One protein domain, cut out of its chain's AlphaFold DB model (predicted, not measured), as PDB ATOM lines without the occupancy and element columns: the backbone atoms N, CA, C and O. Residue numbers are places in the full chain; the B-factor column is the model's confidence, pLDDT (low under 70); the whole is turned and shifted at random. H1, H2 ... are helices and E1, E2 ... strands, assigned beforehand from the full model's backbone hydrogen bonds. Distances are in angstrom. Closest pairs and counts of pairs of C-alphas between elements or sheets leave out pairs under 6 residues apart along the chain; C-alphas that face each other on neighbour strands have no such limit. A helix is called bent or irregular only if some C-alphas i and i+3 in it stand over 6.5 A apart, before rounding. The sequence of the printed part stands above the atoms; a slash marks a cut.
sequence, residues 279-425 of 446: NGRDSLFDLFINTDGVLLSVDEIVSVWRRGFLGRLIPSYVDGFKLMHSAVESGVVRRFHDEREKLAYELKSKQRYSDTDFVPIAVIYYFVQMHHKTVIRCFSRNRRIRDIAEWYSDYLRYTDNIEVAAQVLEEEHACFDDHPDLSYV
ATOM      1  N   ASN A 279       0.257 -12.930  -2.759       89.62
ATOM      2  CA  ASN A 279       0.795 -12.805  -1.407       89.62
ATOM      3  C   ASN A 279      -0.083 -11.930  -0.480       89.62
ATOM      4  O   ASN A 279       0.270 -11.724   0.682       89.62
ATOM      5  N   GLY A 280      -1.202 -11.396  -0.990       83.38
ATOM      6  CA  GLY A 280      -2.172 -10.575  -0.253       83.38
ATOM      7  C   GLY A 280      -1.759  -9.118  -0.018       83.38
ATOM      8  O   GLY A 280      -2.552  -8.352   0.524       83.38
ATOM      9  N   ARG A 281      -0.541  -8.723  -0.411       84.19
ATOM     10  CA  ARG A 281      -0.006  -7.361  -0.238       84.19
ATOM     11  C   ARG A 281       0.206  -6.676  -1.578       84.19
ATOM     12  O   ARG A 281      -0.303  -5.583  -1.797       84.19
ATOM     13  N   ASP A 282       0.902  -7.366  -2.469       85.56
ATOM     14  CA  ASP A 282       1.352  -6.849  -3.751       85.56
ATOM     15  C   ASP A 282       0.793  -7.708  -4.888       85.56
ATOM     16  O   ASP A 282       0.662  -8.931  -4.781       85.56
ATOM     17  N   SER A 283       0.495  -7.080  -6.021       88.44
ATOM     18  CA  SER A 283       0.130  -7.796  -7.243       88.44
ATOM     19  C   SER A 283       1.374  -8.460  -7.838       88.44
ATOM     20  O   SER A 283       2.353  -7.785  -8.161       88.44
ATOM     21  N   LEU A 284       1.338  -9.785  -8.031       91.50
ATOM     22  CA  LEU A 284       2.409 -10.512  -8.724       91.50
ATOM     23  C   LEU A 284       2.630  -9.957 -10.138       91.50
ATOM     24  O   LEU A 284       3.757  -9.880 -10.618       91.50
ATOM     25  N   PHE A 285       1.560  -9.517 -10.797       91.12
ATOM     26  CA  PHE A 285       1.667  -8.914 -12.119       91.12
ATOM     27  C   PHE A 285       2.340  -7.537 -12.091       91.12
ATOM     28  O   PHE A 285       3.069  -7.201 -13.020       91.12
ATOM     29  N   ASP A 286       2.167  -6.765 -11.014       90.81
ATOM     30  CA  ASP A 286       2.889  -5.498 -10.833       90.81
ATOM     31  C   ASP A 286       4.383  -5.766 -10.644       90.81
ATOM     32  O   ASP A 286       5.211  -5.060 -11.216       90.81
ATOM     33  N   LEU A 287       4.737  -6.814  -9.890       92.19
ATOM     34  CA  LEU A 287       6.122  -7.265  -9.764       92.19
ATOM     35  C   LEU A 287       6.703  -7.605 -11.138       92.19
ATOM     36  O   LEU A 287       7.806  -7.162 -11.457       92.19
ATOM     37  N   PHE A 288       5.958  -8.358 -11.952       91.25
ATOM     38  CA  PHE A 288       6.390  -8.712 -13.298       91.25
ATOM     39  C   PHE A 288       6.628  -7.475 -14.151       91.25
ATOM     40  O   PHE A 288       7.688  -7.389 -14.746       91.25
ATOM     41  N   ILE A 289       5.707  -6.510 -14.173       89.00
ATOM     42  CA  ILE A 289       5.825  -5.287 -14.985       89.00
ATOM     43  C   ILE A 289       6.975  -4.380 -14.525       89.00
ATOM     44  O   ILE A 289       7.582  -3.705 -15.351       89.00
ATOM     45  N   ASN A 290       7.255  -4.324 -13.222       89.12
ATOM     46  CA  ASN A 290       8.233  -3.389 -12.659       89.12
ATOM     47  C   ASN A 290       9.645  -3.977 -12.521       89.12
ATOM     48  O   ASN A 290      10.578  -3.242 -12.195       89.12
ATOM     49  N   THR A 291       9.817  -5.284 -12.735       88.56
ATOM     50  CA  THR A 291      11.119  -5.949 -12.613       88.56
ATOM     51  C   THR A 291      11.735  -6.162 -13.988       88.56
ATOM     52  O   THR A 291      11.351  -7.071 -14.727       88.56
ATOM     53  N   ASP A 292      12.744  -5.350 -14.304       82.12
ATOM     54  CA  ASP A 292      13.488  -5.458 -15.555       82.12
ATOM     55  C   ASP A 292      14.010  -6.884 -15.786       82.12
ATOM     56  O   ASP A 292      14.669  -7.489 -14.936       82.12
ATOM     57  N   GLY A 293      13.745  -7.400 -16.986       75.44
ATOM     58  CA  GLY A 293      14.238  -8.696 -17.442       75.44
ATOM     59  C   GLY A 293      13.362  -9.895 -17.082       75.44
ATOM     60  O   GLY A 293      13.714 -11.018 -17.438       75.44
ATOM     61  N   VAL A 294      12.201  -9.690 -16.450       86.38
ATOM     62  CA  VAL A 294      11.178 -10.742 -16.359       86.38
ATOM     63  C   VAL A 294      10.581 -10.974 -17.747       86.38
ATOM     64  O   VAL A 294       9.885 -10.117 -18.301       86.38
ATOM     65  N   LEU A 295      10.857 -12.141 -18.329       89.25
ATOM     66  CA  LEU A 295      10.271 -12.540 -19.602       89.25
ATOM     67  C   LEU A 295       8.872 -13.102 -19.383       89.25
ATOM     68  O   LEU A 295       8.683 -14.095 -18.679       89.25
ATOM     69  N   LEU A 296       7.900 -12.460 -20.026       90.88
ATOM     70  CA  LEU A 296       6.511 -12.885 -20.014       90.88
ATOM     71  C   LEU A 296       6.184 -13.737 -21.245       90.88
ATOM     72  O   LEU A 296       6.559 -13.390 -22.363       90.88
ATOM     73  N   SER A 297       5.469 -14.837 -21.043       89.88
ATOM     74  CA  SER A 297       4.961 -15.700 -22.107       89.88
ATOM     75  C   SER A 297       3.624 -15.161 -22.616       89.88
ATOM     76  O   SER A 297       2.582 -15.395 -22.001       89.88
ATOM     77  N   VAL A 298       3.641 -14.421 -23.732       89.31
ATOM     78  CA  VAL A 298       2.410 -13.884 -24.346       89.31
ATOM     79  C   VAL A 298       1.476 -15.014 -24.767       89.31
ATOM     80  O   VAL A 298       0.273 -14.901 -24.555       89.31
ATOM     81  N   ASP A 299       2.011 -16.125 -25.273       87.62
ATOM     82  CA  ASP A 299       1.205 -17.280 -25.684       87.62
ATOM     83  C   ASP A 299       0.456 -17.899 -24.500       87.62
ATOM     84  O   ASP A 299      -0.742 -18.183 -24.592       87.62
ATOM     85  N   GLU A 300       1.126 -18.051 -23.352       89.19
ATOM     86  CA  GLU A 300       0.478 -18.534 -22.133       89.19
ATOM     87  C   GLU A 300      -0.561 -17.532 -21.623       89.19
ATOM     88  O   GLU A 300      -1.683 -17.924 -21.304       89.19
ATOM     89  N   ILE A 301      -0.220 -16.240 -21.581       89.94
ATOM     90  CA  ILE A 301      -1.139 -15.170 -21.174       89.94
ATOM     91  C   ILE A 301      -2.398 -15.197 -22.046       89.94
ATOM     92  O   ILE A 301      -3.508 -15.210 -21.525       89.94
ATOM     93  N   VAL A 302      -2.252 -15.259 -23.370       88.44
ATOM     94  CA  VAL A 302      -3.369 -15.285 -24.323       88.44
ATOM     95  C   VAL A 302      -4.182 -16.571 -24.196       88.44
ATOM     96  O   VAL A 302      -5.412 -16.515 -24.190       88.44
ATOM     97  N   SER A 303      -3.531 -17.722 -24.029       86.50
ATOM     98  CA  SER A 303      -4.202 -19.006 -23.786       86.50
ATOM     99  C   SER A 303      -5.042 -18.982 -22.504       86.50
ATOM    100  O   SER A 303      -6.203 -19.393 -22.488       86.50
ATOM    101  N   VAL A 304      -4.490 -18.455 -21.414       84.31
ATOM    102  CA  VAL A 304      -5.185 -18.303 -20.129       84.31
ATOM    103  C   VAL A 304      -6.290 -17.235 -20.226       84.31
ATOM    104  O   VAL A 304      -7.367 -17.416 -19.660       84.31
ATOM    105  N   TRP A 305      -6.072 -16.153 -20.980       84.38
ATOM    106  CA  TRP A 305      -7.074 -15.115 -21.249       84.38
ATOM    107  C   TRP A 305      -8.283 -15.664 -22.009       84.38
ATOM    108  O   TRP A 305      -9.413 -15.402 -21.606       84.38
ATOM    109  N   ARG A 306      -8.065 -16.457 -23.068       81.62
ATOM    110  CA  ARG A 306      -9.132 -17.091 -23.871       81.62
ATOM    111  C   ARG A 306     -10.047 -17.976 -23.046       81.62
ATOM    112  O   ARG A 306     -11.242 -18.044 -23.305       81.62
ATOM    113  N   ARG A 307      -9.484 -18.627 -22.034       78.19
ATOM    114  CA  ARG A 307     -10.243 -19.440 -21.088       78.19
ATOM    115  C   ARG A 307     -11.032 -18.595 -20.072       78.19
ATOM    116  O   ARG A 307     -11.806 -19.153 -19.309       78.19
ATOM    117  N   GLY A 308     -10.871 -17.265 -20.080       73.88
ATOM    118  CA  GLY A 308     -11.581 -16.275 -19.256       73.88
ATOM    119  C   GLY A 308     -10.841 -15.849 -17.981       73.88
ATOM    120  O   GLY A 308     -11.237 -14.883 -17.327       73.88
ATOM    121  N   PHE A 309      -9.743 -16.528 -17.634       74.62
ATOM    122  CA  PHE A 309      -9.180 -16.540 -16.277       74.62
ATOM    123  C   PHE A 309      -8.598 -15.213 -15.806       74.62
ATOM    124  O   PHE A 309      -8.777 -14.796 -14.659       74.62
ATOM    125  N   LEU A 310      -7.866 -14.550 -16.696       74.12
ATOM    126  CA  LEU A 310      -7.017 -13.418 -16.343       74.12
ATOM    127  C   LEU A 310      -7.804 -12.188 -15.898       74.12
ATOM    128  O   LEU A 310      -7.349 -11.467 -15.014       74.12
ATOM    129  N   GLY A 311      -9.005 -11.976 -16.444       71.94
ATOM    130  CA  GLY A 311      -9.830 -10.834 -16.061       71.94
ATOM    131  C   GLY A 311     -10.313 -10.883 -14.611       71.94
ATOM    132  O   GLY A 311     -10.525  -9.833 -14.010       71.94
ATOM    133  N   ARG A 312     -10.426 -12.086 -14.029       76.19
ATOM    134  CA  ARG A 312     -10.746 -12.280 -12.607       76.19
ATOM    135  C   ARG A 312      -9.502 -12.314 -11.724       76.19
ATOM    136  O   ARG A 312      -9.528 -11.789 -10.615       76.19
ATOM    137  N   LEU A 313      -8.418 -12.931 -12.197       76.19
ATOM    138  CA  LEU A 313      -7.167 -13.018 -11.438       76.19
ATOM    139  C   LEU A 313      -6.496 -11.650 -11.276       76.19
ATOM    140  O   LEU A 313      -5.920 -11.379 -10.224       76.19
ATOM    141  N   ILE A 314      -6.564 -10.808 -12.313       85.31
ATOM    142  CA  ILE A 314      -5.818  -9.550 -12.388       85.31
ATOM    143  C   ILE A 314      -6.680  -8.438 -13.035       85.31
ATOM    144  O   ILE A 314      -6.375  -7.961 -14.134       85.31
ATOM    145  N   PRO A 315      -7.769  -7.991 -12.371       83.19
ATOM    146  CA  PRO A 315      -8.770  -7.104 -12.976       83.19
ATOM    147  C   PRO A 315      -8.199  -5.781 -13.499       83.19
ATOM    148  O   PRO A 315      -8.636  -5.273 -14.532       83.19
ATOM    149  N   SER A 316      -7.174  -5.246 -12.831       86.44
ATOM    150  CA  SER A 316      -6.549  -3.961 -13.171       86.44
ATOM    151  C   SER A 316      -5.879  -3.927 -14.551       86.44
ATOM    152  O   SER A 316      -5.630  -2.840 -15.071       86.44
ATOM    153  N   TYR A 317      -5.613  -5.086 -15.165       87.56
ATOM    154  CA  TYR A 317      -4.912  -5.199 -16.453       87.56
ATOM    155  C   TYR A 317      -5.767  -5.791 -17.581       87.56
ATOM    156  O   TYR A 317      -5.254  -6.042 -18.671       87.56
ATOM    157  N   VAL A 318      -7.077  -5.959 -17.357       88.12
ATOM    158  CA  VAL A 318      -8.048  -6.521 -18.320       88.12
ATOM    159  C   VAL A 318      -7.912  -5.936 -19.723       88.12
ATOM    160  O   VAL A 318      -7.842  -6.675 -20.701       88.12
ATOM    161  N   ASP A 319      -7.855  -4.614 -19.840       86.81
ATOM    162  CA  ASP A 319      -7.732  -3.951 -21.139       86.81
ATOM    163  C   ASP A 319      -6.422  -4.282 -21.861       86.81
ATOM    164  O   ASP A 319      -6.408  -4.406 -23.084       86.81
ATOM    165  N   GLY A 320      -5.324  -4.416 -21.112       87.75
ATOM    166  CA  GLY A 320      -4.026  -4.774 -21.675       87.75
ATOM    167  C   GLY A 320      -4.030  -6.199 -22.214       87.75
ATOM    168  O   GLY A 320      -3.541  -6.439 -23.317       87.75
ATOM    169  N   PHE A 321      -4.672  -7.126 -21.496       88.94
ATOM    170  CA  PHE A 321      -4.864  -8.494 -21.977       88.94
ATOM    171  C   PHE A 321      -5.770  -8.560 -23.208       88.94
ATOM    172  O   PHE A 321      -5.440  -9.271 -24.151       88.94
ATOM    173  N   LYS A 322      -6.864  -7.785 -23.244       87.44
ATOM    174  CA  LYS A 322      -7.720  -7.667 -24.439       87.44
ATOM    175  C   LYS A 322      -6.922  -7.197 -25.650       87.44
ATOM    176  O   LYS A 322      -7.019  -7.804 -26.709       87.44
ATOM    177  N   LEU A 323      -6.113  -6.150 -25.480       86.88
ATOM    178  CA  LEU A 323      -5.287  -5.599 -26.553       86.88
ATOM    179  C   LEU A 323      -4.287  -6.633 -27.083       86.88
ATOM    180  O   LEU A 323      -4.179  -6.828 -28.290       86.88
ATOM    181  N   MET A 324      -3.591  -7.316 -26.172       87.75
ATOM    182  CA  MET A 324      -2.646  -8.381 -26.497       87.75
ATOM    183  C   MET A 324      -3.333  -9.542 -27.223       87.75
ATOM    184  O   MET A 324      -2.844  -9.999 -28.250       87.75
ATOM    185  N   HIS A 325      -4.494  -9.981 -26.739       88.44
ATOM    186  CA  HIS A 325      -5.288 -11.026 -27.377       88.44
ATOM    187  C   HIS A 325      -5.688 -10.649 -28.809       88.44
ATOM    188  O   HIS A 325      -5.462 -11.432 -29.729       88.44
ATOM    189  N   SER A 326      -6.219  -9.439 -29.011       84.94
ATOM    190  CA  SER A 326      -6.554  -8.929 -30.346       84.94
ATOM    191  C   SER A 326      -5.337  -8.872 -31.271       84.94
ATOM    192  O   SER A 326      -5.469  -9.149 -32.459       84.94
ATOM    193  N   ALA A 327      -4.151  -8.557 -30.737       82.62
ATOM    194  CA  ALA A 327      -2.907  -8.563 -31.500       82.62
ATOM    195  C   ALA A 327      -2.566  -9.965 -32.019       82.62
ATOM    196  O   ALA A 327      -2.344 -10.142 -33.216       82.62
ATOM    197  N   VAL A 328      -2.602 -10.964 -31.133       84.56
ATOM    198  CA  VAL A 328      -2.310 -12.361 -31.482       84.56
ATOM    199  C   VAL A 328      -3.343 -12.923 -32.459       84.56
ATOM    200  O   VAL A 328      -2.973 -13.599 -33.416       84.56
ATOM    201  N   GLU A 329      -4.631 -12.624 -32.269       83.00
ATOM    202  CA  GLU A 329      -5.692 -13.069 -33.186       83.00
ATOM    203  C   GLU A 329      -5.635 -12.409 -34.556       83.00
ATOM    204  O   GLU A 329      -6.030 -13.030 -35.541       83.00
ATOM    205  N   SER A 330      -5.137 -11.173 -34.633       76.00
ATOM    206  CA  SER A 330      -5.053 -10.466 -35.907       76.00
ATOM    207  C   SER A 330      -4.144 -11.180 -36.904       76.00
ATOM    208  O   SER A 330      -4.342 -11.005 -38.099       76.00
ATOM    209  N   GLY A 331      -3.210 -12.026 -36.445       60.53
ATOM    210  CA  GLY A 331      -2.599 -13.108 -37.228       60.53
ATOM    211  C   GLY A 331      -1.770 -12.708 -38.456       60.53
ATOM    212  O   GLY A 331      -1.134 -13.568 -39.063       60.53
ATOM    213  N   VAL A 332      -1.729 -11.431 -38.838       54.06
ATOM    214  CA  VAL A 332      -0.995 -10.949 -40.013       54.06
ATOM    215  C   VAL A 332       0.414 -10.538 -39.601       54.06
ATOM    216  O   VAL A 332       0.732  -9.356 -39.543       54.06
ATOM    217  N   VAL A 333       1.281 -11.511 -39.311       59.03
ATOM    218  CA  VAL A 333       2.717 -11.240 -39.151       59.03
ATOM    219  C   VAL A 333       3.535 -12.368 -39.776       59.03
ATOM    220  O   VAL A 333       3.422 -13.530 -39.392       59.03
ATOM    221  N   ARG A 334       4.378 -12.024 -40.756       58.59
ATOM    222  CA  ARG A 334       5.408 -12.933 -41.276       58.59
ATOM    223  C   ARG A 334       6.514 -13.040 -40.229       58.59
ATOM    224  O   ARG A 334       7.046 -12.017 -39.815       58.59
ATOM    225  N   ARG A 335       6.882 -14.259 -39.824       60.56
ATOM    226  CA  ARG A 335       8.111 -14.469 -39.042       60.56
ATOM    227  C   ARG A 335       9.312 -14.005 -39.871       60.56
ATOM    228  O   ARG A 335       9.401 -14.328 -41.055       60.56
ATOM    229  N   PHE A 336      10.217 -13.252 -39.253       66.31
ATOM    230  CA  PHE A 336      11.372 -12.638 -39.910       66.31
ATOM    231  C   PHE A 336      12.517 -13.651 -40.079       66.31
ATOM    232  O   PHE A 336      13.563 -13.536 -39.446       66.31
ATOM    233  N   HIS A 337      12.308 -14.681 -40.905       65.44
ATOM    234  CA  HIS A 337      13.285 -15.762 -41.090       65.44
ATOM    235  C   HIS A 337      14.654 -15.236 -41.556       65.44
ATOM    236  O   HIS A 337      15.667 -15.543 -40.931       65.44
ATOM    237  N   ASP A 338      14.659 -14.340 -42.546       69.88
ATOM    238  CA  ASP A 338      15.875 -13.715 -43.080       69.88
ATOM    239  C   ASP A 338      16.640 -12.897 -42.015       69.88
ATOM    240  O   ASP A 338      17.871 -12.838 -42.027       69.88
ATOM    241  N   GLU A 339      15.937 -12.277 -41.055       74.06
ATOM    242  CA  GLU A 339      16.577 -11.538 -39.953       74.06
ATOM    243  C   GLU A 339      17.219 -12.482 -38.931       74.06
ATOM    244  O   GLU A 339      18.304 -12.179 -38.431       74.06
ATOM    245  N   ARG A 340      16.595 -13.638 -38.654       75.94
ATOM    246  CA  ARG A 340      17.171 -14.661 -37.764       75.94
ATOM    247  C   ARG A 340      18.475 -15.208 -38.333       75.94
ATOM    248  O   ARG A 340      19.462 -15.291 -37.605       75.94
ATOM    249  N   GLU A 341      18.498 -15.542 -39.623       77.50
ATOM    250  CA  GLU A 341      19.706 -16.042 -40.292       77.50
ATOM    251  C   GLU A 341      20.818 -14.991 -40.315       77.50
ATOM    252  O   GLU A 341      21.978 -15.298 -40.029       77.50
ATOM    253  N   LYS A 342      20.462 -13.728 -40.580       80.12
ATOM    254  CA  LYS A 342      21.410 -12.613 -40.540       80.12
ATOM    255  C   LYS A 342      21.991 -12.408 -39.143       80.12
ATOM    256  O   LYS A 342      23.204 -12.265 -39.023       80.12
ATOM    257  N   LEU A 343      21.165 -12.422 -38.093       78.56
ATOM    258  CA  LEU A 343      21.638 -12.299 -36.714       78.56
ATOM    259  C   LEU A 343      22.558 -13.467 -36.346       78.56
ATOM    260  O   LEU A 343      23.650 -13.238 -35.838       78.56
ATOM    261  N   ALA A 344      22.163 -14.704 -36.654       76.94
ATOM    262  CA  ALA A 344      22.997 -15.878 -36.415       76.94
ATOM    263  C   ALA A 344      24.359 -15.756 -37.121       76.94
ATOM    264  O   ALA A 344      25.397 -16.020 -36.515       76.94
ATOM    265  N   TYR A 345      24.371 -15.295 -38.376       75.94
ATOM    266  CA  TYR A 345      25.602 -15.036 -39.119       75.94
ATOM    267  C   TYR A 345      26.438 -13.914 -38.492       75.94
ATOM    268  O   TYR A 345      27.650 -14.060 -38.359       75.94
ATOM    269  N   GLU A 346      25.832 -12.794 -38.097       75.25
ATOM    270  CA  GLU A 346      26.534 -11.664 -37.473       75.25
ATOM    271  C   GLU A 346      27.164 -12.039 -36.129       75.25
ATOM    272  O   GLU A 346      28.304 -11.653 -35.869       75.25
ATOM    273  N   LEU A 347      26.461 -12.817 -35.301       73.19
ATOM    274  CA  LEU A 347      26.991 -13.324 -34.035       73.19
ATOM    275  C   LEU A 347      28.176 -14.270 -34.306       73.19
ATOM    276  O   LEU A 347      29.282 -14.015 -33.834       73.19
ATOM    277  N   LYS A 348      28.002 -15.262 -35.191       70.19
ATOM    278  CA  LYS A 348      29.062 -16.224 -35.558       70.19
ATOM    279  C   LYS A 348      30.258 -15.588 -36.285       70.19
ATOM    280  O   LYS A 348      31.367 -16.115 -36.231       70.19
ATOM    281  N   SER A 349      30.064 -14.487 -37.017       64.19
ATOM    282  CA  SER A 349      31.122 -13.827 -37.805       64.19
ATOM    283  C   SER A 349      31.900 -12.777 -37.016       64.19
ATOM    284  O   SER A 349      33.118 -12.724 -37.166       64.19
ATOM    285  N   LYS A 350      31.261 -11.987 -36.141       59.94
ATOM    286  CA  LYS A 350      31.973 -11.031 -35.269       59.94
ATOM    287  C   LYS A 350      32.986 -11.732 -34.363       59.94
ATOM    288  O   LYS A 350      34.090 -11.230 -34.195       59.94
ATOM    289  N   GLN A 351      32.665 -12.938 -33.912       54.09
ATOM    290  CA  GLN A 351      33.564 -13.806 -33.155       54.09
ATOM    291  C   GLN A 351      34.804 -14.273 -33.938       54.09
ATOM    292  O   GLN A 351      35.846 -14.528 -33.347       54.09
ATOM    293  N   ARG A 352      34.721 -14.387 -35.271       50.59
ATOM    294  CA  ARG A 352      35.850 -14.831 -36.107       50.59
ATOM    295  C   ARG A 352      36.859 -13.724 -36.416       50.59
ATOM    296  O   ARG A 352      37.950 -14.044 -36.877       50.59
ATOM    297  N   TYR A 353      36.494 -12.454 -36.226       47.09
ATOM    298  CA  TYR A 353      37.265 -11.316 -36.744       47.09
ATOM    299  C   TYR A 353      37.594 -10.221 -35.712       47.09
ATOM    300  O   TYR A 353      38.274  -9.263 -36.079       47.09
ATOM    301  N   SER A 354      37.165 -10.326 -34.446       47.06
ATOM    302  CA  SER A 354      37.605  -9.420 -33.371       47.06
ATOM    303  C   SER A 354      38.516 -10.118 -32.359       47.06
ATOM    304  O   SER A 354      38.102 -11.097 -31.749       47.06
ATOM    305  N   ASP A 355      39.691  -9.536 -32.095       45.53
ATOM    306  CA  ASP A 355      40.628  -9.871 -30.993       45.53
ATOM    307  C   ASP A 355      40.073  -9.545 -29.583       45.53
ATOM    308  O   ASP A 355      40.800  -9.530 -28.591       45.53
ATOM    309  N   THR A 356      38.779  -9.246 -29.476       46.38
ATOM    310  CA  THR A 356      38.070  -9.064 -28.207       46.38
ATOM    311  C   THR A 356      37.039 -10.166 -28.058       46.38
ATOM    312  O   THR A 356      36.153 -10.303 -28.904       46.38
ATOM    313  N   ASP A 357      37.195 -10.925 -26.980       44.41
ATOM    314  CA  ASP A 357      36.397 -12.076 -26.587       44.41
ATOM    315  C   ASP A 357      34.876 -11.829 -26.632       44.41
ATOM    316  O   ASP A 357      34.381 -10.782 -26.212       44.41
ATOM    317  N   PHE A 358      34.152 -12.881 -27.028       51.38
ATOM    318  CA  PHE A 358      32.722 -13.127 -26.795       51.38
ATOM    319  C   PHE A 358      31.681 -12.353 -27.627       51.38
ATOM    320  O   PHE A 358      31.565 -11.128 -27.590       51.38
ATOM    321  N   VAL A 359      30.773 -13.106 -28.264       53.06
ATOM    322  CA  VAL A 359      29.414 -12.613 -28.523       53.06
ATOM    323  C   VAL A 359      28.749 -12.443 -27.153       53.06
ATOM    324  O   VAL A 359      28.517 -13.434 -26.463       53.06
ATOM    325  N   PRO A 360      28.499 -11.212 -26.681       62.91
ATOM    326  CA  PRO A 360      28.407 -10.981 -25.254       62.91
ATOM    327  C   PRO A 360      26.997 -11.259 -24.768       62.91
ATOM    328  O   PRO A 360      26.016 -10.829 -25.375       62.91
ATOM    329  N   ILE A 361      26.906 -11.840 -23.580       66.56
ATOM    330  CA  ILE A 361      25.726 -11.839 -22.708       66.56
ATOM    331  C   ILE A 361      24.940 -10.505 -22.756       66.56
ATOM    332  O   ILE A 361      23.710 -10.501 -22.685       66.56
ATOM    333  N   ALA A 362      25.624  -9.375 -22.967       72.81
ATOM    334  CA  ALA A 362      25.027  -8.060 -23.196       72.81
ATOM    335  C   ALA A 362      23.988  -8.008 -24.340       72.81
ATOM    336  O   ALA A 362      23.008  -7.274 -24.229       72.81
ATOM    337  N   VAL A 363      24.161  -8.775 -25.422       78.00
ATOM    338  CA  VAL A 363      23.209  -8.856 -26.546       78.00
ATOM    339  C   VAL A 363      21.931  -9.578 -26.124       78.00
ATOM    340  O   VAL A 363      20.835  -9.077 -26.377       78.00
ATOM    341  N   ILE A 364      22.053 -10.707 -25.415       79.69
ATOM    342  CA  ILE A 364      20.892 -11.395 -24.831       79.69
ATOM    343  C   ILE A 364      20.178 -10.463 -23.861       79.69
ATOM    344  O   ILE A 364      18.965 -10.294 -23.947       79.69
ATOM    345  N   TYR A 365      20.927  -9.808 -22.979       77.75
ATOM    346  CA  TYR A 365      20.362  -8.884 -22.007       77.75
ATOM    347  C   TYR A 365      19.628  -7.713 -22.679       77.75
ATOM    348  O   TYR A 365      18.519  -7.365 -22.270       77.75
ATOM    349  N   TYR A 366      20.186  -7.157 -23.759       84.38
ATOM    350  CA  TYR A 366      19.522  -6.143 -24.577       84.38
ATOM    351  C   TYR A 366      18.185  -6.650 -25.126       84.38
ATOM    352  O   TYR A 366      17.156  -5.995 -24.936       84.38
ATOM    353  N   PHE A 367      18.159  -7.828 -25.759       87.62
ATOM    354  CA  PHE A 367      16.912  -8.372 -26.295       87.62
ATOM    355  C   PHE A 367      15.903  -8.713 -25.197       87.62
ATOM    356  O   PHE A 367      14.718  -8.438 -25.368       87.62
ATOM    357  N   VAL A 368      16.352  -9.207 -24.042       86.94
ATOM    358  CA  VAL A 368      15.513  -9.456 -22.861       86.94
ATOM    359  C   VAL A 368      14.863  -8.163 -22.359       86.94
ATOM    360  O   VAL A 368      13.652  -8.127 -22.125       86.94
ATOM    361  N   GLN A 369      15.622  -7.070 -22.253       86.62
ATOM    362  CA  GLN A 369      15.079  -5.762 -21.877       86.62
ATOM    363  C   GLN A 369      14.087  -5.222 -22.915       86.62
ATOM    364  O   GLN A 369      13.051  -4.666 -22.548       86.62
ATOM    365  N   MET A 370      14.390  -5.364 -24.206       88.62
ATOM    366  CA  MET A 370      13.516  -4.895 -25.285       88.62
ATOM    367  C   MET A 370      12.234  -5.720 -25.389       88.62
ATOM    368  O   MET A 370      11.157  -5.150 -25.572       88.62
ATOM    369  N   HIS A 371      12.323  -7.032 -25.180       90.62
ATOM    370  CA  HIS A 371      11.174  -7.917 -25.042       90.62
ATOM    371  C   HIS A 371      10.300  -7.468 -23.870       90.62
ATOM    372  O   HIS A 371       9.109  -7.213 -24.044       90.62
ATOM    373  N   HIS A 372      10.895  -7.305 -22.685       88.88
ATOM    374  CA  HIS A 372      10.190  -6.855 -21.488       88.88
ATOM    375  C   HIS A 372       9.464  -5.519 -21.727       88.88
ATOM    376  O   HIS A 372       8.245  -5.430 -21.568       88.88
ATOM    377  N   LYS A 373      10.184  -4.509 -22.237       88.50
ATOM    378  CA  LYS A 373       9.636  -3.192 -22.603       88.50
ATOM    379  C   LYS A 373       8.508  -3.283 -23.625       88.50
ATOM    380  O   LYS A 373       7.547  -2.523 -23.537       88.50
ATOM    381  N   THR A 374       8.618  -4.184 -24.597       88.62
ATOM    382  CA  THR A 374       7.570  -4.408 -25.596       88.62
ATOM    383  C   THR A 374       6.312  -4.945 -24.926       88.62
ATOM    384  O   THR A 374       5.250  -4.352 -25.101       88.62
ATOM    385  N   VAL A 375       6.414  -5.972 -24.079       87.62
ATOM    386  CA  VAL A 375       5.245  -6.555 -23.402       87.62
ATOM    387  C   VAL A 375       4.553  -5.555 -22.467       87.62
ATOM    388  O   VAL A 375       3.332  -5.399 -22.534       87.62
ATOM    389  N   ILE A 376       5.303  -4.810 -21.645       87.06
ATOM    390  CA  ILE A 376       4.702  -3.863 -20.685       87.06
ATOM    391  C   ILE A 376       3.955  -2.701 -21.357       87.06
ATOM    392  O   ILE A 376       3.086  -2.095 -20.729       87.06
ATOM    393  N   ARG A 377       4.221  -2.388 -22.638       86.19
ATOM    394  CA  ARG A 377       3.494  -1.329 -23.369       86.19
ATOM    395  C   ARG A 377       1.987  -1.586 -23.406       86.19
ATOM    396  O   ARG A 377       1.234  -0.622 -23.258       86.19
ATOM    397  N   CYS A 378       1.552  -2.846 -23.516       83.44
ATOM    398  CA  CYS A 378       0.131  -3.222 -23.466       83.44
ATOM    399  C   CYS A 378      -0.522  -2.907 -22.114       83.44
ATOM    400  O   CYS A 378      -1.724  -2.657 -22.052       83.44
ATOM    401  N   PHE A 379       0.266  -2.886 -21.041       84.25
ATOM    402  CA  PHE A 379      -0.202  -2.703 -19.667       84.25
ATOM    403  C   PHE A 379       0.048  -1.290 -19.123       84.25
ATOM    404  O   PHE A 379      -0.492  -0.911 -18.085       84.25
ATOM    405  N   SER A 380       0.832  -0.480 -19.836       78.81
ATOM    406  CA  SER A 380       1.149   0.890 -19.441       78.81
ATOM    407  C   SER A 380      -0.060   1.832 -19.561       78.81
ATOM    408  O   SER A 380      -0.844   1.768 -20.511       78.81
ATOM    409  N   ARG A 381      -0.200   2.768 -18.609       63.81
ATOM    410  CA  ARG A 381      -1.264   3.797 -18.629       63.81
ATOM    411  C   ARG A 381      -1.113   4.794 -19.788       63.81
ATOM    412  O   ARG A 381      -2.105   5.336 -20.260       63.81
ATOM    413  N   ASN A 382       0.108   4.985 -20.296       57.41
ATOM    414  CA  ASN A 382       0.411   5.844 -21.443       57.41
ATOM    415  C   ASN A 382       0.306   5.060 -22.764       57.41
ATOM    416  O   ASN A 382       1.286   4.916 -23.495       57.41
ATOM    417  N   ARG A 383      -0.894   4.542 -23.063       61.59
ATOM    418  CA  ARG A 383      -1.185   3.741 -24.264       61.59
ATOM    419  C   ARG A 383      -0.963   4.562 -25.541       61.59
ATOM    420  O   ARG A 383      -1.856   5.259 -26.010       61.59
ATOM    421  N   ARG A 384       0.230   4.477 -26.128       61.50
ATOM    422  CA  ARG A 384       0.507   4.934 -27.501       61.50
ATOM    423  C   ARG A 384       1.000   3.771 -28.360       61.50
ATOM    424  O   ARG A 384       2.035   3.874 -29.009       61.50
ATOM    425  N   ILE A 385       0.260   2.664 -28.353       70.25
ATOM    426  CA  ILE A 385       0.417   1.622 -29.374       70.25
ATOM    427  C   ILE A 385      -0.367   2.119 -30.589       70.25
ATOM    428  O   ILE A 385      -1.594   2.131 -30.569       70.25
ATOM    429  N   ARG A 386       0.351   2.660 -31.580       65.81
ATOM    430  CA  ARG A 386      -0.252   3.217 -32.803       65.81
ATOM    431  C   ARG A 386      -0.677   2.118 -33.775       65.81
ATOM    432  O   ARG A 386      -1.686   2.289 -34.449       65.81
ATOM    433  N   ASP A 387       0.060   1.012 -33.786       79.69
ATOM    434  CA  ASP A 387      -0.208  -0.175 -34.590       79.69
ATOM    435  C   ASP A 387      -0.003  -1.433 -33.725       79.69
ATOM    436  O   ASP A 387       1.065  -1.667 -33.153       79.69
ATOM    437  N   ILE A 388      -1.076  -2.208 -33.565       79.69
ATOM    438  CA  ILE A 388      -1.112  -3.425 -32.744       79.69
ATOM    439  C   ILE A 388      -0.388  -4.586 -33.450       79.69
ATOM    440  O   ILE A 388       0.228  -5.418 -32.781       79.69
ATOM    441  N   ALA A 389      -0.425  -4.631 -34.785       78.69
ATOM    442  CA  ALA A 389       0.263  -5.653 -35.570       78.69
ATOM    443  C   ALA A 389       1.780  -5.412 -35.566       78.69
ATOM    444  O   ALA A 389       2.559  -6.355 -35.405       78.69
ATOM    445  N   GLU A 390       2.204  -4.147 -35.652       81.38
ATOM    446  CA  GLU A 390       3.610  -3.757 -35.486       81.38
ATOM    447  C   GLU A 390       4.129  -4.138 -34.091       81.38
ATOM    448  O   GLU A 390       5.192  -4.745 -33.969       81.38
ATOM    449  N   TRP A 391       3.347  -3.884 -33.035       86.94
ATOM    450  CA  TRP A 391       3.702  -4.297 -31.673       86.94
ATOM    451  C   TRP A 391       3.920  -5.812 -31.550       86.94
ATOM    452  O   TRP A 391       4.893  -6.249 -30.931       86.94
ATOM    453  N   TYR A 392       3.032  -6.621 -32.132       86.19
ATOM    454  CA  TYR A 392       3.165  -8.077 -32.059       86.19
ATOM    455  C   TYR A 392       4.355  -8.579 -32.885       86.19
ATOM    456  O   TYR A 392       5.064  -9.492 -32.465       86.19
ATOM    457  N   SER A 393       4.629  -7.924 -34.016       84.12
ATOM    458  CA  SER A 393       5.828  -8.168 -34.825       84.12
ATOM    459  C   SER A 393       7.108  -7.892 -34.037       84.12
ATOM    460  O   SER A 393       8.021  -8.717 -34.047       84.12
ATOM    461  N   ASP A 394       7.157  -6.783 -33.294       86.38
ATOM    462  CA  ASP A 394       8.260  -6.459 -32.389       86.38
ATOM    463  C   ASP A 394       8.443  -7.530 -31.307       86.38
ATOM    464  O   ASP A 394       9.564  -7.983 -31.071       86.38
ATOM    465  N   TYR A 395       7.352  -7.970 -30.672       88.25
ATOM    466  CA  TYR A 395       7.391  -9.031 -29.664       88.25
ATOM    467  C   TYR A 395       7.988 -10.333 -30.221       88.25
ATOM    468  O   TYR A 395       8.893 -10.906 -29.605       88.25
ATOM    469  N   LEU A 396       7.515 -10.781 -31.391       86.94
ATOM    470  CA  LEU A 396       8.024 -11.985 -32.049       86.94
ATOM    471  C   LEU A 396       9.499 -11.831 -32.416       86.94
ATOM    472  O   LEU A 396      10.291 -12.715 -32.107       86.94
ATOM    473  N   ARG A 397       9.889 -10.685 -32.981       87.00
ATOM    474  CA  ARG A 397      11.282 -10.394 -33.341       87.00
ATOM    475  C   ARG A 397      12.217 -10.470 -32.136       87.00
ATOM    476  O   ARG A 397      13.265 -11.102 -32.216       87.00
ATOM    477  N   TYR A 398      11.861  -9.853 -31.007       88.81
ATOM    478  CA  TYR A 398      12.704  -9.929 -29.808       88.81
ATOM    479  C   TYR A 398      12.730 -11.335 -29.205       88.81
ATOM    480  O   TYR A 398      13.773 -11.748 -28.712       88.81
ATOM    481  N   THR A 399      11.623 -12.079 -29.265       88.25
ATOM    482  CA  THR A 399      11.579 -13.482 -28.826       88.25
ATOM    483  C   THR A 399      12.509 -14.354 -29.667       88.25
ATOM    484  O   THR A 399      13.387 -15.008 -29.110       88.25
ATOM    485  N   ASP A 400      12.388 -14.277 -30.992       86.38
ATOM    486  CA  ASP A 400      13.220 -15.010 -31.946       86.38
ATOM    487  C   ASP A 400      14.712 -14.668 -31.779       86.38
ATOM    488  O   ASP A 400      15.563 -15.556 -31.815       86.38
ATOM    489  N   ASN A 401      15.040 -13.393 -31.556       86.81
ATOM    490  CA  ASN A 401      16.420 -12.952 -31.351       86.81
ATOM    491  C   ASN A 401      17.016 -13.440 -30.023       86.81
ATOM    492  O   ASN A 401      18.207 -13.747 -29.981       86.81
ATOM    493  N   ILE A 402      16.212 -13.533 -28.953       86.62
ATOM    494  CA  ILE A 402      16.637 -14.155 -27.686       86.62
ATOM    495  C   ILE A 402      16.970 -15.627 -27.926       86.62
ATOM    496  O   ILE A 402      18.038 -16.068 -27.514       86.62
ATOM    497  N   GLU A 403      16.094 -16.365 -28.612       85.56
ATOM    498  CA  GLU A 403      16.300 -17.790 -28.909       85.56
ATOM    499  C   GLU A 403      17.554 -18.025 -29.752       85.56
ATOM    500  O   GLU A 403      18.365 -18.882 -29.417       85.56
ATOM    501  N   VAL A 404      17.751 -17.239 -30.818       84.56
ATOM    502  CA  VAL A 404      18.936 -17.354 -31.683       84.56
ATOM    503  C   VAL A 404      20.211 -17.056 -30.898       84.56
ATOM    504  O   VAL A 404      21.176 -17.807 -30.990       84.56
ATOM    505  N   ALA A 405      20.222 -15.977 -30.112       80.75
ATOM    506  CA  ALA A 405      21.391 -15.622 -29.317       80.75
ATOM    507  C   ALA A 405      21.689 -16.674 -28.236       80.75
ATOM    508  O   ALA A 405      22.851 -17.009 -28.030       80.75
ATOM    509  N   ALA A 406      20.662 -17.228 -27.584       79.81
ATOM    510  CA  ALA A 406      20.826 -18.301 -26.610       79.81
ATOM    511  C   ALA A 406      21.369 -19.587 -27.251       79.81
ATOM    512  O   ALA A 406      22.331 -20.150 -26.739       79.81
ATOM    513  N   GLN A 407      20.823 -20.000 -28.400       79.38
ATOM    514  CA  GLN A 407      21.274 -21.195 -29.117       79.38
ATOM    515  C   GLN A 407      22.747 -21.093 -29.533       79.38
ATOM    516  O   GLN A 407      23.497 -22.053 -29.388       79.38
ATOM    517  N   VAL A 408      23.182 -19.926 -30.019       75.00
ATOM    518  CA  VAL A 408      24.592 -19.696 -30.374       75.00
ATOM    519  C   VAL A 408      25.499 -19.857 -29.147       75.00
ATOM    520  O   VAL A 408      26.540 -20.495 -29.246       75.00
ATOM    521  N   LEU A 409      25.093 -19.351 -27.978       71.44
ATOM    522  CA  LEU A 409      25.884 -19.503 -26.752       71.44
ATOM    523  C   LEU A 409      25.896 -20.938 -26.206       71.44
ATOM    524  O   LEU A 409      26.904 -21.364 -25.643       71.44
ATOM    525  N   GLU A 410      24.802 -21.685 -26.372       72.75
ATOM    526  CA  GLU A 410      24.734 -23.109 -26.023       72.75
ATOM    527  C   GLU A 410      25.644 -23.956 -26.929       72.75
ATOM    528  O   GLU A 410      26.400 -24.785 -26.421       72.75
ATOM    529  N   GLU A 411      25.631 -23.705 -28.247       72.75
ATOM    530  CA  GLU A 411      26.532 -24.337 -29.230       72.75
ATOM    531  C   GLU A 411      28.015 -24.085 -28.908       72.75
ATOM    532  O   GLU A 411      28.873 -24.911 -29.217       72.75
ATOM    533  N   GLU A 412      28.319 -22.953 -28.275       64.62
ATOM    534  CA  GLU A 412      29.680 -22.529 -27.940       64.62
ATOM    535  C   GLU A 412      30.122 -22.926 -26.524       64.62
ATOM    536  O   GLU A 412      31.248 -22.619 -26.131       64.62
ATOM    537  N   HIS A 413      29.271 -23.622 -25.759       62.31
ATOM    538  CA  HIS A 413      29.531 -23.995 -24.362       62.31
ATOM    539  C   HIS A 413      29.983 -22.814 -23.488       62.31
ATOM    540  O   HIS A 413      30.796 -22.980 -22.575       62.31
ATOM    541  N   ALA A 414      29.473 -21.612 -23.761       58.91
ATOM    542  CA  ALA A 414      29.770 -20.451 -22.941       58.91
ATOM    543  C   ALA A 414      29.322 -20.718 -21.492       58.91
ATOM    544  O   ALA A 414      28.151 -20.984 -21.240       58.91
ATOM    545  N   CYS A 415      30.244 -20.652 -20.529       54.59
ATOM    546  CA  CYS A 415      29.885 -20.606 -19.113       54.59
ATOM    547  C   CYS A 415      29.426 -19.186 -18.776       54.59
ATOM    548  O   CYS A 415      30.120 -18.215 -19.073       54.59
ATOM    549  N   PHE A 416      28.271 -19.053 -18.132       58.53
ATOM    550  CA  PHE A 416      27.726 -17.751 -17.739       58.53
ATOM    551  C   PHE A 416      27.825 -17.529 -16.223       58.53
ATOM    552  O   PHE A 416      27.202 -16.607 -15.692       58.53
ATOM    553  N   ASP A 417      28.586 -18.385 -15.536       50.78
ATOM    554  CA  ASP A 417      28.720 -18.413 -14.077       50.78
ATOM    555  C   ASP A 417      29.264 -17.087 -13.506       50.78
ATOM    556  O   ASP A 417      29.016 -16.771 -12.343       50.78
ATOM    557  N   ASP A 418      29.920 -16.270 -14.339       51.03
ATOM    558  CA  ASP A 418      30.538 -14.999 -13.946       51.03
ATOM    559  C   ASP A 418      29.666 -13.749 -14.192       51.03
ATOM    560  O   ASP A 418      30.085 -12.638 -13.857       51.03
ATOM    561  N   HIS A 419      28.456 -13.866 -14.767       57.12
ATOM    562  CA  HIS A 419      27.638 -12.682 -15.068       57.12
ATOM    563  C   HIS A 419      26.624 -12.363 -13.950       57.12
ATOM    564  O   HIS A 419      25.627 -13.068 -13.813       57.12
ATOM    565  N   PRO A 420      26.768 -11.246 -13.204       60.47
ATOM    566  CA  PRO A 420      25.977 -10.970 -11.995       60.47
ATOM    567  C   PRO A 420      24.473 -10.774 -12.251       60.47
ATOM    568  O   PRO A 420      23.658 -10.929 -11.341       60.47
ATOM    569  N   ASP A 421      24.091 -10.419 -13.480       61.44
ATOM    570  CA  ASP A 421      22.686 -10.237 -13.873       61.44
ATOM    571  C   ASP A 421      22.002 -11.517 -14.392       61.44
ATOM    572  O   ASP A 421      20.788 -11.504 -14.624       61.44
ATOM    573  N   LEU A 422      22.741 -12.617 -14.567       59.84
ATOM    574  CA  LEU A 422      22.211 -13.905 -15.010       59.84
ATOM    575  C   LEU A 422      22.386 -14.956 -13.915       59.84
ATOM    576  O   LEU A 422      23.377 -14.976 -13.200       59.84
ATOM    577  N   SER A 423      21.397 -15.831 -13.776       55.66
ATOM    578  CA  SER A 423      21.472 -16.961 -12.855       55.66
ATOM    579  C   SER A 423      21.317 -18.239 -13.659       55.66
ATOM    580  O   SER A 423      20.224 -18.523 -14.157       55.66
ATOM    581  N   TYR A 424      22.397 -19.018 -13.740       55.53
ATOM    582  CA  TYR A 424      22.295 -20.422 -14.109       55.53
ATOM    583  C   TYR A 424      21.627 -21.165 -12.974       55.53
ATOM    584  O   TYR A 424      22.058 -21.110 -11.821       55.53
ATOM    585  N   VAL A 425      20.552 -21.863 -13.301       52.84
ATOM    586  CA  VAL A 425      20.002 -22.849 -12.391       52.84
ATOM    587  C   VAL A 425      20.618 -24.166 -12.811       52.84
ATOM    588  O   VAL A 425      20.090 -24.855 -13.677       52.84
TER     589      VAL A 425
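Overview. This is residues 279 to 425 of the 446 residues of an uncharacterized protein of Trichuris suis (pig whipworm) (UniProt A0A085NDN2). The core is a helical hairpin of H6 and H7, side by side and running opposite ways, with H5 packed on the last part of H7 so that H7 lies between H5 and H6. At the other end of H7, H4 makes a corner with its first residues, with H2 across H4 and the short H3 beside it; H1 lies loosely next to H6, and residues 352 to 357, of which 352 and 353 belong to H5, stick out. The printed part has 147 residues, with seven named helices and then one named strand, in the order H1 H2 H3 H4 H5 H6 H7 E1, and its class is mostly helix. It is only just compact, close to loose, with a radius of gyration of the C-alphas of 17.4 A, and it spans 53 by 38 by 27 A.

Arrangement. H1, residues 284 to 290, is close but not clearly touching to H6, residues 361 to 377; their closest C-alphas, those of Ile 289 and Ile 376, are 6.0 A apart, and they run opposite ways at a steep tilt of 65 degrees. H2, residues 298 to 306, touches H4, residues 315 to 330, about perpendicular at 74 degrees, with the C-alphas of Val 302 and His 325 closest at 5.6 A; H4 does so with residues 321 to 328 alone. H2 and H3, residues 310 to 313, only just touch, only at the corner, with 3 pairs of C-alphas within 8 A, the closest being those of Val 304 and Leu 310 at 6.4 A. H3 touches H4, and the C-alphas of Gly 311 and Val 318 are closest at 5.2 A. H4 is irregular: C-alphas 316 and 319 are 8.1 A apart, and its line is a rough one. H4 and H6 are near each other, with 5 pairs of C-alphas within 10 A. H4 touches H7, residues 388 to 411, about perpendicular at 84 degrees, where residues 323 to 330 meet residues 388 to 392 alone; the C-alphas of Ala 327 and Ile 388 are closest at 5.6 A. H5, residues 337 to 353, touches H7 at residues 400 to 408 alone, the same way at a steep tilt of 38 degrees, with the C-alphas of Ala 344 and Val 404 closest at 6.4 A. H6 and H7 form a helical hairpin at a shallow tilt of 23 degrees, opposite ways, with the C-alphas of His 371 and Tyr 398 closest at 5.4 A. The helix packing is mostly crossed, with 1 of 4 such touching pairs at a shallow tilt. E1, residues 422 to 424, pairs with no named strand and is apart from H6 and H7, for instance. Every O i to N i+4 pair is within hydrogen-bond range in H1, H2, H6 and H7, against 10 of 12 in H4 and 10 of 13 in H5, while H3 is too short for such a pair.

Along the chain. H1 begins at C-alpha 284, at (2.409, -10.512, -8.724), and is 10.0 A long. H2 measures 12.0 A, H3 4.9 A and H4 23.5 A from first to last C-alpha. H5 is 24.8 A long, H6 24.6 A, and H7, the longest by residues, 34.8 A, from C-alpha 388 at (-1.112, -3.425, -32.744) to C-alpha 411 at (26.532, -24.337, -29.230). E1, 6.6 A long, ends at C-alpha 424, at (22.295, -20.422, -14.109).

Size, cuts and confidence. The two C-alphas farthest apart, those of Arg 312 and Asp 355, are 54.6 A apart. The printed part has no cut. The links H2 to H3 and H3 to H4 are tight, the others are short, and there is no long link. The mean pLDDT of the printed part is 76.4; 40 residues are under 70, namely 331 to 338, 349 to 361, 381 to 384, 386 and 412 to 425.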